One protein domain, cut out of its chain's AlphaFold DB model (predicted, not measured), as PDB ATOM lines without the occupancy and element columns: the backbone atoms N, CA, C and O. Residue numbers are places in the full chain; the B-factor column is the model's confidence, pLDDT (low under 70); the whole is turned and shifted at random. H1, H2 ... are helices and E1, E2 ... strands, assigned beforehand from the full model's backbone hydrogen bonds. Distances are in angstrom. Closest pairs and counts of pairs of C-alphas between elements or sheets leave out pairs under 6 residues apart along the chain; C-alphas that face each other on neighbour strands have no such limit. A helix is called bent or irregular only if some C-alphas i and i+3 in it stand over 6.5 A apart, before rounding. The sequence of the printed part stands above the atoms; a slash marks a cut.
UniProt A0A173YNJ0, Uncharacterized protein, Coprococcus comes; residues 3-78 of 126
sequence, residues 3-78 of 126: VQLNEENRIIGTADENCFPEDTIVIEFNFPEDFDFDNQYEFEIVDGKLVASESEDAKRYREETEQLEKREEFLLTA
ATOM      1  N   VAL A   3     150.816 148.122 162.402       94.75
ATOM      2  CA  VAL A   3     150.995 146.689 162.172       94.75
ATOM      3  C   VAL A   3     150.537 146.364 160.765       94.75
ATOM      4  O   VAL A   3     149.383 146.610 160.414       94.75
ATOM      5  N   GLN A   4     151.447 145.806 159.979       94.56
ATOM      6  CA  GLN A   4     151.166 145.281 158.657       94.56
ATOM      7  C   GLN A   4     150.649 143.849 158.783       94.56
ATOM      8  O   GLN A   4     151.278 143.002 159.428       94.56
ATOM      9  N   LEU A   5     149.515 143.586 158.141       92.50
ATOM     10  CA  LEU A   5     148.858 142.290 158.112       92.50
ATOM     11  C   LEU A   5     148.887 141.677 156.711       92.50
ATOM     12  O   LEU A   5     148.821 142.388 155.705       92.50
ATOM     13  N   ASN A   6     148.952 140.347 156.648       90.06
ATOM     14  CA  ASN A   6     148.664 139.602 155.423       90.06
ATOM     15  C   ASN A   6     147.142 139.393 155.238       90.06
ATOM     16  O   ASN A   6     146.330 139.815 156.064       90.06
ATOM     17  N   GLU A   7     146.748 138.702 154.165       89.19
ATOM     18  CA  GLU A   7     145.338 138.393 153.861       89.19
ATOM     19  C   GLU A   7     144.641 137.526 154.931       89.19
ATOM     20  O   GLU A   7     143.415 137.498 155.006       89.19
ATOM     21  N   GLU A   8     145.411 136.847 155.784       88.19
ATOM     22  CA  GLU A   8     144.931 136.006 156.886       88.19
ATOM     23  C   GLU A   8     144.913 136.748 158.238       88.19
ATOM     24  O   GLU A   8     144.714 136.130 159.279       88.19
ATOM     25  N   ASN A   9     145.113 138.071 158.246       90.00
ATOM     26  CA  ASN A   9     145.247 138.903 159.450       90.00
ATOM     27  C   ASN A   9     146.447 138.547 160.349       90.00
ATOM     28  O   ASN A   9     146.435 138.827 161.553       90.00
ATOM     29  N   ARG A  10     147.499 137.951 159.784       89.00
ATOM     30  CA  ARG A  10     148.752 137.662 160.495       89.00
ATOM     31  C   ARG A  10     149.715 138.825 160.426       89.00
ATOM     32  O   ARG A  10     149.799 139.506 159.407       89.00
ATOM     33  N   ILE A  11     150.475 138.989 161.499       91.25
ATOM     34  CA  ILE A  11     151.477 140.040 161.643       91.25
ATOM     35  C   ILE A  11     152.674 139.709 160.750       91.25
ATOM     36  O   ILE A  11     153.309 138.671 160.919       91.25
ATOM     37  N   ILE A  12     152.980 140.595 159.801       89.12
ATOM     38  CA  ILE A  12     154.146 140.467 158.906       89.12
ATOM     39  C   ILE A  12     155.127 141.638 159.026       89.12
ATOM     40  O   ILE A  12     156.233 141.571 158.495       89.12
ATOM     41  N   GLY A  13     154.747 142.700 159.737       89.94
ATOM     42  CA  GLY A  13     155.611 143.845 159.992       89.94
ATOM     43  C   GLY A  13     155.031 144.773 161.051       89.94
ATOM     44  O   GLY A  13     153.813 144.867 161.215       89.94
ATOM     45  N   THR A  14     155.907 145.475 161.765       93.00
ATOM     46  CA  THR A  14     155.544 146.455 162.793       93.00
ATOM     47  C   THR A  14     156.416 147.704 162.672       93.00
ATOM     48  O   THR A  14     157.584 147.624 162.292       93.00
ATOM     49  N   ALA A  15     155.838 148.875 162.935       93.12
ATOM     50  CA  ALA A  15     156.540 150.156 162.888       93.12
ATOM     51  C   ALA A  15     155.887 151.193 163.816       93.12
ATOM     52  O   ALA A  15     154.670 151.194 164.016       93.12
ATOM     53  N   ASP A  16     156.684 152.108 164.368       92.44
ATOM     54  CA  ASP A  16     156.171 153.201 165.208       92.44
ATOM     55  C   ASP A  16     155.453 154.284 164.389       92.44
ATOM     56  O   ASP A  16     154.480 154.881 164.851       92.44
ATOM     57  N   GLU A  17     155.889 154.488 163.147       93.56
ATOM     58  CA  GLU A  17     155.277 155.383 162.165       93.56
ATOM     59  C   GLU A  17     154.781 154.575 160.963       93.56
ATOM     60  O   GLU A  17     155.363 153.546 160.618       93.56
ATOM     61  N   ASN A  18     153.710 155.029 160.306       91.06
ATOM     62  CA  ASN A  18     153.188 154.323 159.140       91.06
ATOM     63  C   ASN A  18     154.130 154.497 157.939       91.06
ATOM     64  O   ASN A  18     154.103 155.527 157.265       91.06
ATOM     65  N   CYS A  19     154.956 153.482 157.687       91.38
ATOM     66  CA  CYS A  19     155.929 153.436 156.596       91.38
ATOM     67  C   CYS A  19     155.658 152.314 155.580       91.38
ATOM     68  O   CYS A  19     156.486 152.067 154.700       91.38
ATOM     69  N   PHE A  20     154.520 151.629 155.698       93.06
ATOM     70  CA  PHE A  20     154.181 150.499 154.841       93.06
ATOM     71  C   PHE A  20     153.607 150.958 153.489       93.06
ATOM     72  O   PHE A  20     153.034 152.047 153.395       93.06
ATOM     73  N   PRO A  21     153.748 150.142 152.429       92.50
ATOM     74  CA  PRO A  21     153.157 150.431 151.124       92.50
ATOM     75  C   PRO A  21     151.628 150.610 151.181       92.50
ATOM     76  O   PRO A  21     150.948 149.931 151.952       92.50
ATOM     77  N   GLU A  22     151.071 151.494 150.342       87.62
ATOM     78  CA  GLU A  22     149.626 151.803 150.324       87.62
ATOM     79  C   GLU A  22     148.733 150.597 149.973       87.62
ATOM     80  O   GLU A  22     147.552 150.584 150.312       87.62
ATOM     81  N   ASP A  23     149.280 149.581 149.307       90.19
ATOM     82  CA  ASP A  23     148.600 148.347 148.902       90.19
ATOM     83  C   ASP A  23     148.595 147.258 149.987       90.19
ATOM     84  O   ASP A  23     148.238 146.111 149.719       90.19
ATOM     85  N   THR A  24     148.959 147.608 151.223       91.56
ATOM     86  CA  THR A  24     149.015 146.671 152.349       91.56
ATOM     87  C   THR A  24     147.915 146.927 153.373       91.56
ATOM     88  O   THR A  24     147.386 148.033 153.502       91.56
ATOM     89  N   ILE A  25     147.546 145.885 154.119       93.06
ATOM     90  CA  ILE A  25     146.589 146.012 155.218       93.06
ATOM     91  C   ILE A  25     147.368 146.498 156.438       93.06
ATOM     92  O   ILE A  25     148.198 145.766 156.970       93.06
ATOM     93  N   VAL A  26     147.104 147.727 156.881       94.81
ATOM     94  CA  VAL A  26     147.762 148.323 158.050       94.81
ATOM     95  C   VAL A  26     146.723 148.704 159.088       94.81
ATOM     96  O   VAL A  26     145.735 149.372 158.777       94.81
ATOM     97  N   ILE A  27     146.966 148.313 160.334       94.44
ATOM     98  CA  ILE A  27     146.143 148.703 161.478       94.44
ATOM     99  C   ILE A  27     146.994 149.337 162.571       94.44
ATOM    100  O   ILE A  27     148.183 149.054 162.700       94.44
ATOM    101  N   GLU A  28     146.373 150.173 163.397       95.06
ATOM    102  CA  GLU A  28     146.963 150.560 164.673       95.06
ATOM    103  C   GLU A  28     146.593 149.527 165.736       95.06
ATOM    104  O   GLU A  28     145.415 149.256 165.978       95.06
ATOM    105  N   PHE A  29     147.608 148.956 166.376       94.81
ATOM    106  CA  PHE A  29     147.435 147.980 167.441       94.81
ATOM    107  C   PHE A  29     148.316 148.326 168.644       94.81
ATOM    108  O   PHE A  29     149.417 148.875 168.504       94.81
ATOM    109  N   ASN A  30     147.807 148.008 169.834       93.88
ATOM    110  CA  ASN A  30     148.524 148.134 171.097       93.88
ATOM    111  C   ASN A  30     148.785 146.726 171.628       93.88
ATOM    112  O   ASN A  30     147.856 146.048 172.073       93.88
ATOM    113  N   PHE A  31     150.040 146.291 171.550       92.69
ATOM    114  CA  PHE A  31     150.462 144.996 172.067       92.69
ATOM    115  C   PHE A  31     150.531 145.003 173.604       92.69
ATOM    116  O   PHE A  31     150.753 146.063 174.197       92.69
ATOM    117  N   PRO A  32     150.341 143.842 174.255       91.38
ATOM    118  CA  PRO A  32     150.701 143.653 175.661       91.38
ATOM    119  C   PRO A  32     152.160 144.054 175.937       91.38
ATOM    120  O   PRO A  32     153.016 143.885 175.073       91.38
ATOM    121  N   GLU A  33     152.454 144.569 177.137       89.56
ATOM    122  CA  GLU A  33     153.823 144.976 177.518       89.56
ATOM    123  C   GLU A  33     154.816 143.802 177.528       89.56
ATOM    124  O   GLU A  33     156.013 144.004 177.349       89.56
ATOM    125  N   ASP A  34     154.318 142.585 177.736       90.25
ATOM    126  CA  ASP A  34     155.062 141.328 177.763       90.25
ATOM    127  C   ASP A  34     155.021 140.571 176.426       90.25
ATOM    128  O   ASP A  34     155.417 139.408 176.367       90.25
ATOM    129  N   PHE A  35     154.533 141.205 175.354       90.56
ATOM    130  CA  PHE A  35     154.507 140.579 174.041       90.56
ATOM    131  C   PHE A  35     155.923 140.406 173.488       90.56
ATOM    132  O   PHE A  35     156.692 141.362 173.375       90.56
ATOM    133  N   ASP A  36     156.238 139.170 173.118       89.69
ATOM    134  CA  ASP A  36     157.513 138.796 172.532       89.69
ATOM    135  C   ASP A  36     157.413 138.849 171.003       89.69
ATOM    136  O   ASP A  36     156.747 138.037 170.369       89.69
ATOM    137  N   PHE A  37     158.064 139.834 170.390       89.38
ATOM    138  CA  PHE A  37     158.017 139.990 168.938       89.38
ATOM    139  C   PHE A  37     158.767 138.878 168.195       89.38
ATOM    140  O   PHE A  37     158.483 138.668 167.013       89.38
ATOM    141  N   ASP A  38     159.646 138.125 168.868       85.69
ATOM    142  CA  ASP A  38     160.352 137.001 168.251       85.69
ATOM    143  C   ASP A  38     159.380 135.870 167.884       85.69
ATOM    144  O   ASP A  38     159.624 135.150 166.920       85.69
ATOM    145  N   ASN A  39     158.228 135.764 168.561       85.94
ATOM    146  CA  ASN A  39     157.195 134.762 168.281       85.94
ATOM    147  C   ASN A  39     155.942 135.328 167.586       85.94
ATOM    148  O   ASN A  39     154.906 134.664 167.526       85.94
ATOM    149  N   GLN A  40     156.019 136.530 167.004       88.25
ATOM    150  CA  GLN A  40     154.858 137.200 166.400       88.25
ATOM    151  C   GLN A  40     154.134 136.374 165.320       88.25
ATOM    152  O   GLN A  40     152.928 136.524 165.131       88.25
ATOM    153  N   TYR A  41     154.852 135.477 164.631       84.81
ATOM    154  CA  TYR A  41     154.303 134.595 163.597       84.81
ATOM    155  C   TYR A  41     153.287 133.580 164.147       84.81
ATOM    156  O   TYR A  41     152.513 133.007 163.378       84.81
ATOM    157  N   GLU A  42     153.255 133.366 165.465       88.44
ATOM    158  CA  GLU A  42     152.308 132.479 166.147       88.44
ATOM    159  C   GLU A  42     150.947 133.138 166.409       88.44
ATOM    160  O   GLU A  42     150.018 132.472 166.871       88.44
ATOM    161  N   PHE A  43     150.802 134.428 166.092       90.19
ATOM    162  CA  PHE A  43     149.615 135.211 166.408       90.19
ATOM    163  C   PHE A  43     148.970 135.851 165.173       90.19
ATOM    164  O   PHE A  43     149.608 136.161 164.166       90.19
ATOM    165  N   GLU A  44     147.667 136.078 165.279       92.19
ATOM    166  CA  GLU A  44     146.841 136.823 164.330       92.19
ATOM    167  C   GLU A  44     146.011 137.877 165.070       92.19
ATOM    168  O   GLU A  44     145.772 137.765 166.277       92.19
ATOM    169  N   ILE A  45     145.576 138.915 164.353       92.75
ATOM    170  CA  ILE A  45     144.725 139.964 164.917       92.75
ATOM    171  C   ILE A  45     143.296 139.789 164.409       92.75
ATOM    172  O   ILE A  45     142.976 140.121 163.272       92.75
ATOM    173  N   VAL A  46     142.418 139.300 165.283       90.50
ATOM    174  CA  VAL A  46     141.001 139.049 164.984       90.50
ATOM    175  C   VAL A  46     140.142 139.917 165.891       90.50
ATOM    176  O   VAL A  46     140.317 139.926 167.108       90.50
ATOM    177  N   ASP A  47     139.226 140.686 165.298       89.81
ATOM    178  CA  ASP A  47     138.327 141.607 166.011       89.81
ATOM    179  C   ASP A  47     139.059 142.553 166.986       89.81
ATOM    180  O   ASP A  47     138.590 142.842 168.092       89.81
ATOM    181  N   GLY A  48     140.246 143.025 166.587       88.62
ATOM    182  CA  GLY A  48     141.076 143.913 167.403       88.62
ATOM    183  C   GLY A  48     141.703 143.234 168.624       88.62
ATOM    184  O   GLY A  48     142.050 143.916 169.587       88.62
ATOM    185  N   LYS A  49     141.847 141.905 168.608       91.25
ATOM    186  CA  LYS A  49     142.526 141.130 169.652       91.25
ATOM    187  C   LYS A  49     143.611 140.252 169.057       91.25
ATOM    188  O   LYS A  49     143.437 139.691 167.984       91.25
ATOM    189  N   LEU A  50     144.692 140.105 169.811       92.19
ATOM    190  CA  LEU A  50     145.763 139.171 169.507       92.19
ATOM    191  C   LEU A  50     145.312 137.751 169.884       92.19
ATOM    192  O   LEU A  50     144.929 137.507 171.031       92.19
ATOM    193  N   VAL A  51     145.332 136.832 168.924       91.75
ATOM    194  CA  VAL A  51     144.888 135.444 169.085       91.75
ATOM    195  C   VAL A  51     146.000 134.515 168.616       91.75
ATOM    196  O   VAL A  51     146.567 134.720 167.549       91.75
ATOM    197  N   ALA A  52     146.327 133.499 169.417       89.19
ATOM    198  CA  ALA A  52     147.275 132.465 169.012       89.19
ATOM    199  C   ALA A  52     146.661 131.607 167.898       89.19
ATOM    200  O   ALA A  52     145.524 131.146 168.026       89.19
ATOM    201  N   SER A  53     147.410 131.383 166.822       85.00
ATOM    202  CA  SER A  53     146.907 130.720 165.624       85.00
ATOM    203  C   SER A  53     147.972 129.837 164.987       85.00
ATOM    204  O   SER A  53     148.995 130.312 164.486       85.00
ATOM    205  N   GLU A  54     147.696 128.534 164.944       80.69
ATOM    206  CA  GLU A  54     148.540 127.550 164.270       80.69
ATOM    207  C   GLU A  54     148.277 127.557 162.755       80.69
ATOM    208  O   GLU A  54     147.351 126.905 162.273       80.69
ATOM    209  N   SER A  55     149.108 128.269 161.990       80.12
ATOM    210  CA  SER A  55     149.176 128.110 160.528       80.12
ATOM    211  C   SER A  55     150.347 127.231 160.121       80.12
ATOM    212  O   SER A  55     151.296 127.025 160.876       80.12
ATOM    213  N   GLU A  56     150.310 126.767 158.875       80.56
ATOM    214  CA  GLU A  56     151.471 126.153 158.234       80.56
ATOM    215  C   GLU A  56     152.670 127.112 158.184       80.56
ATOM    216  O   GLU A  56     153.795 126.679 158.411       80.56
ATOM    217  N   ASP A  57     152.451 128.414 157.976       75.25
ATOM    218  CA  ASP A  57     153.529 129.409 158.004       75.25
ATOM    219  C   ASP A  57     154.166 129.510 159.398       75.25
ATOM    220  O   ASP A  57     155.389 129.466 159.510       75.25
ATOM    221  N   ALA A  58     153.359 129.557 160.462       79.25
ATOM    222  CA  ALA A  58     153.845 129.583 161.843       79.25
ATOM    223  C   ALA A  58     154.653 128.323 162.191       79.25
ATOM    224  O   ALA A  58     155.704 128.414 162.822       79.25
ATOM    225  N   LYS A  59     154.192 127.150 161.735       84.56
ATOM    226  CA  LYS A  59     154.932 125.889 161.888       84.56
ATOM    227  C   LYS A  59     156.270 125.935 161.157       84.56
ATOM    228  O   LYS A  59     157.280 125.594 161.759       84.56
ATOM    229  N   ARG A  60     156.293 126.396 159.898       84.44
ATOM    230  CA  ARG A  60     157.543 126.521 159.134       84.44
ATOM    231  C   ARG A  60     158.546 127.435 159.829       84.44
ATOM    232  O   ARG A  60     159.706 127.061 159.926       84.44
ATOM    233  N   TYR A  61     158.112 128.604 160.304       83.19
ATOM    234  CA  TYR A  61     159.012 129.537 160.986       83.19
ATOM    235  C   TYR A  61     159.586 128.938 162.269       83.19
ATOM    236  O   TYR A  61     160.789 129.027 162.478       83.19
ATOM    237  N   ARG A  62     158.765 128.252 163.074       84.56
ATOM    238  CA  ARG A  62     159.245 127.551 164.274       84.56
ATOM    239  C   ARG A  62     160.246 126.442 163.938       84.56
ATOM    240  O   ARG A  62     161.268 126.299 164.595       84.56
ATOM    241  N   GLU A  63     159.977 125.654 162.900       88.19
ATOM    242  CA  GLU A  63     160.912 124.616 162.454       88.19
ATOM    243  C   GLU A  63     162.233 125.202 161.937       88.19
ATOM    244  O   GLU A  63     163.291 124.604 162.139       88.19
ATOM    245  N   GLU A  64     162.188 126.352 161.261       88.38
ATOM    246  CA  GLU A  64     163.373 127.053 160.770       88.38
ATOM    247  C   GLU A  64     164.212 127.614 161.923       88.38
ATOM    248  O   GLU A  64     165.426 127.397 161.947       88.38
ATOM    249  N   THR A  65     163.586 128.264 162.907       86.31
ATOM    250  CA  THR A  65     164.290 128.781 164.090       86.31
ATOM    251  C   THR A  65     164.907 127.650 164.907       86.31
ATOM    252  O   THR A  65     166.099 127.701 165.203       86.31
ATOM    253  N   GLU A  66     164.177 126.558 165.153       89.38
ATOM    254  CA  GLU A  66     164.724 125.372 165.825       89.38
ATOM    255  C   GLU A  66     165.909 124.748 165.064       89.38
ATOM    256  O   GLU A  66     166.841 124.209 165.667       89.38
ATOM    257  N   GLN A  67     165.881 124.758 163.727       91.88
ATOM    258  CA  GLN A  67     166.995 124.263 162.914       91.88
ATOM    259  C   GLN A  67     168.215 125.180 162.986       91.88
ATOM    260  O   GLN A  67     169.344 124.683 163.026       91.88
ATOM    261  N   LEU A  68     168.002 126.495 163.003       90.25
ATOM    262  CA  LEU A  68     169.068 127.476 163.177       90.25
ATOM    263  C   LEU A  68     169.728 127.326 164.548       90.25
ATOM    264  O   LEU A  68     170.948 127.201 164.608       90.25
ATOM    265  N   GLU A  69     168.941 127.210 165.616       90.69
ATOM    266  CA  GLU A  69     169.450 126.982 166.973       90.69
ATOM    267  C   GLU A  69     170.271 125.689 167.064       90.69
ATOM    268  O   GLU A  69     171.404 125.701 167.544       90.69
ATOM    269  N   LYS A  70     169.762 124.578 166.513       92.50
ATOM    270  CA  LYS A  70     170.507 123.304 166.454       92.50
ATOM    271  C   LYS A  70     171.814 123.434 165.679       92.50
ATOM    272  O   LYS A  70     172.811 122.804 166.031       92.50
ATOM    273  N   ARG A  71     171.819 124.216 164.597       91.88
ATOM    274  CA  ARG A  71     173.024 124.460 163.800       91.88
ATOM    275  C   ARG A  71     174.045 125.280 164.583       91.88
ATOM    276  O   ARG A  71     175.229 124.959 164.519       91.88
ATOM    277  N   GLU A  72     173.617 126.313 165.296       90.81
ATOM    278  CA  GLU A  72     174.505 127.117 166.138       90.81
ATOM    279  C   GLU A  72     175.072 126.301 167.301       90.81
ATOM    280  O   GLU A  72     176.282 126.323 167.528       90.81
ATOM    281  N   GLU A  73     174.243 125.500 167.972       92.38
ATOM    282  CA  GLU A  73     174.691 124.592 169.028       92.38
ATOM    283  C   GLU A  73     175.710 123.574 168.499       92.38
ATOM    284  O   GLU A  73     176.752 123.343 169.120       92.38
ATOM    285  N   PHE A  74     175.461 123.010 167.314       89.25
ATOM    286  CA  PHE A  74     176.423 122.132 166.654       89.25
ATOM    287  C   PHE A  74     177.744 122.851 166.375       89.25
ATOM    288  O   PHE A  74     178.794 122.288 166.652       89.25
ATOM    289  N   LEU A  75     177.729 124.084 165.864       85.19
ATOM    290  CA  LEU A  75     178.959 124.833 165.575       85.19
ATOM    291  C   LEU A  75     179.748 125.194 166.842       85.19
ATOM    292  O   LEU A  75     180.973 125.211 166.799       85.19
ATOM    293  N   LEU A  76     179.068 125.448 167.963       87.31
ATOM    294  CA  LEU A  76     179.704 125.736 169.254       87.31
ATOM    295  C   LEU A  76     180.305 124.493 169.920       87.31
ATOM    296  O   LEU A  76     181.288 124.597 170.653       87.31
ATOM    297  N   THR A  77     179.691 123.330 169.706       86.31
ATOM    298  CA  THR A  77     180.115 122.051 170.298       86.31
ATOM    299  C   THR A  77     180.950 121.199 169.348       86.31
ATOM    300  O   THR A  77     181.502 120.177 169.767       86.31
ATOM    301  N   ALA A  78     181.054 121.604 168.082       80.75
ATOM    302  CA  ALA A  78     181.857 120.924 167.089       80.75
ATOM    303  C   ALA A  78     183.312 120.873 167.571       80.75
ATOM    304  O   ALA A  78     183.861 121.886 168.011       80.75
TER     305      ALA A  78
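Overview. This is residues 3 to 78 of the 126 residues of an uncharacterized protein of Coprococcus comes (UniProt A0A173YNJ0). What does one see first? A small body, made of the three-stranded sheet E2, E1, E3, the two-stranded hairpin E4 and E5 that meets it where E4 comes near E2, and the short helix H1, has one long helix, H2, sticking out of it as an arm with residues 63 to 77. The short helix H1 lies where the arm joins the body. What is it made of, and how large is it? The printed part has 76 residues, with two named helices and five named strands in the order E1 E2 E3 H1 E4 E5 H2, both sheets antiparallel, and its class is mixed. The whole is loose, with a radius of gyration of the C-alphas of 15.0 A, and elongated, spanning 47 by 27 by 25 A.

Along the chain. Where are the strands of the first sheet? E1 is residues 3 to 5, beginning at C-alpha 3 at (150.995, 146.689, 162.172). E2 is residues 11 to 15, 11.4 A long, and E3 is residues 25 to 28, 10.5 A long. What follows? H1 is residues 37 to 42, E4 residues 43 to 46 and E5 residues 49 to 52. Where is the long helix? H2 is residues 56 to 77, 31.4 A from first to last C-alpha, ending at C-alpha 77 at (180.115, 122.051, 170.298).

Arrangement. How do the strands pair? E1 is the inner strand of its sheet: it forms a hairpin with E2, with N 4 and O 13 2.8 A apart, and is antiparallel to E3, with N 3 and O 27 2.8 A apart. E4 and E5 form another hairpin, with N 51 and O 44 2.8 A apart. How does H1 sit? It only grazes the three-stranded sheet; its closest C-alphas to E2 are Tyr 41 and Ile 11, 6.4 A apart. H1 is irregular: C-alphas 38 and 41 are 8.0 A apart, and 0 of 2 O i to N i+4 pairs but 2 of 3 O i to N i+3 pairs are within hydrogen-bond range. How does H2 sit? With residues 57 to 61 alone it touches H1, the closest C-alphas being Ala 58 and Tyr 41 at 5.3 A, at a steep tilt of 45 degrees, opposite ways. In H2 every O i to N i+4 pair is within hydrogen-bond range, and it is not on the three-stranded sheet.

Size, cuts and confidence. How far does it reach? The two C-alphas farthest apart, Asp 47 and Ala 78, are 48.2 A apart; without the free residues 63 to 78 the body spans 29 by 26 by 21 A. Are there gaps or doubtful places? The printed part has no cut and no long link, its mean pLDDT is 89.3, and no printed residue is under 70.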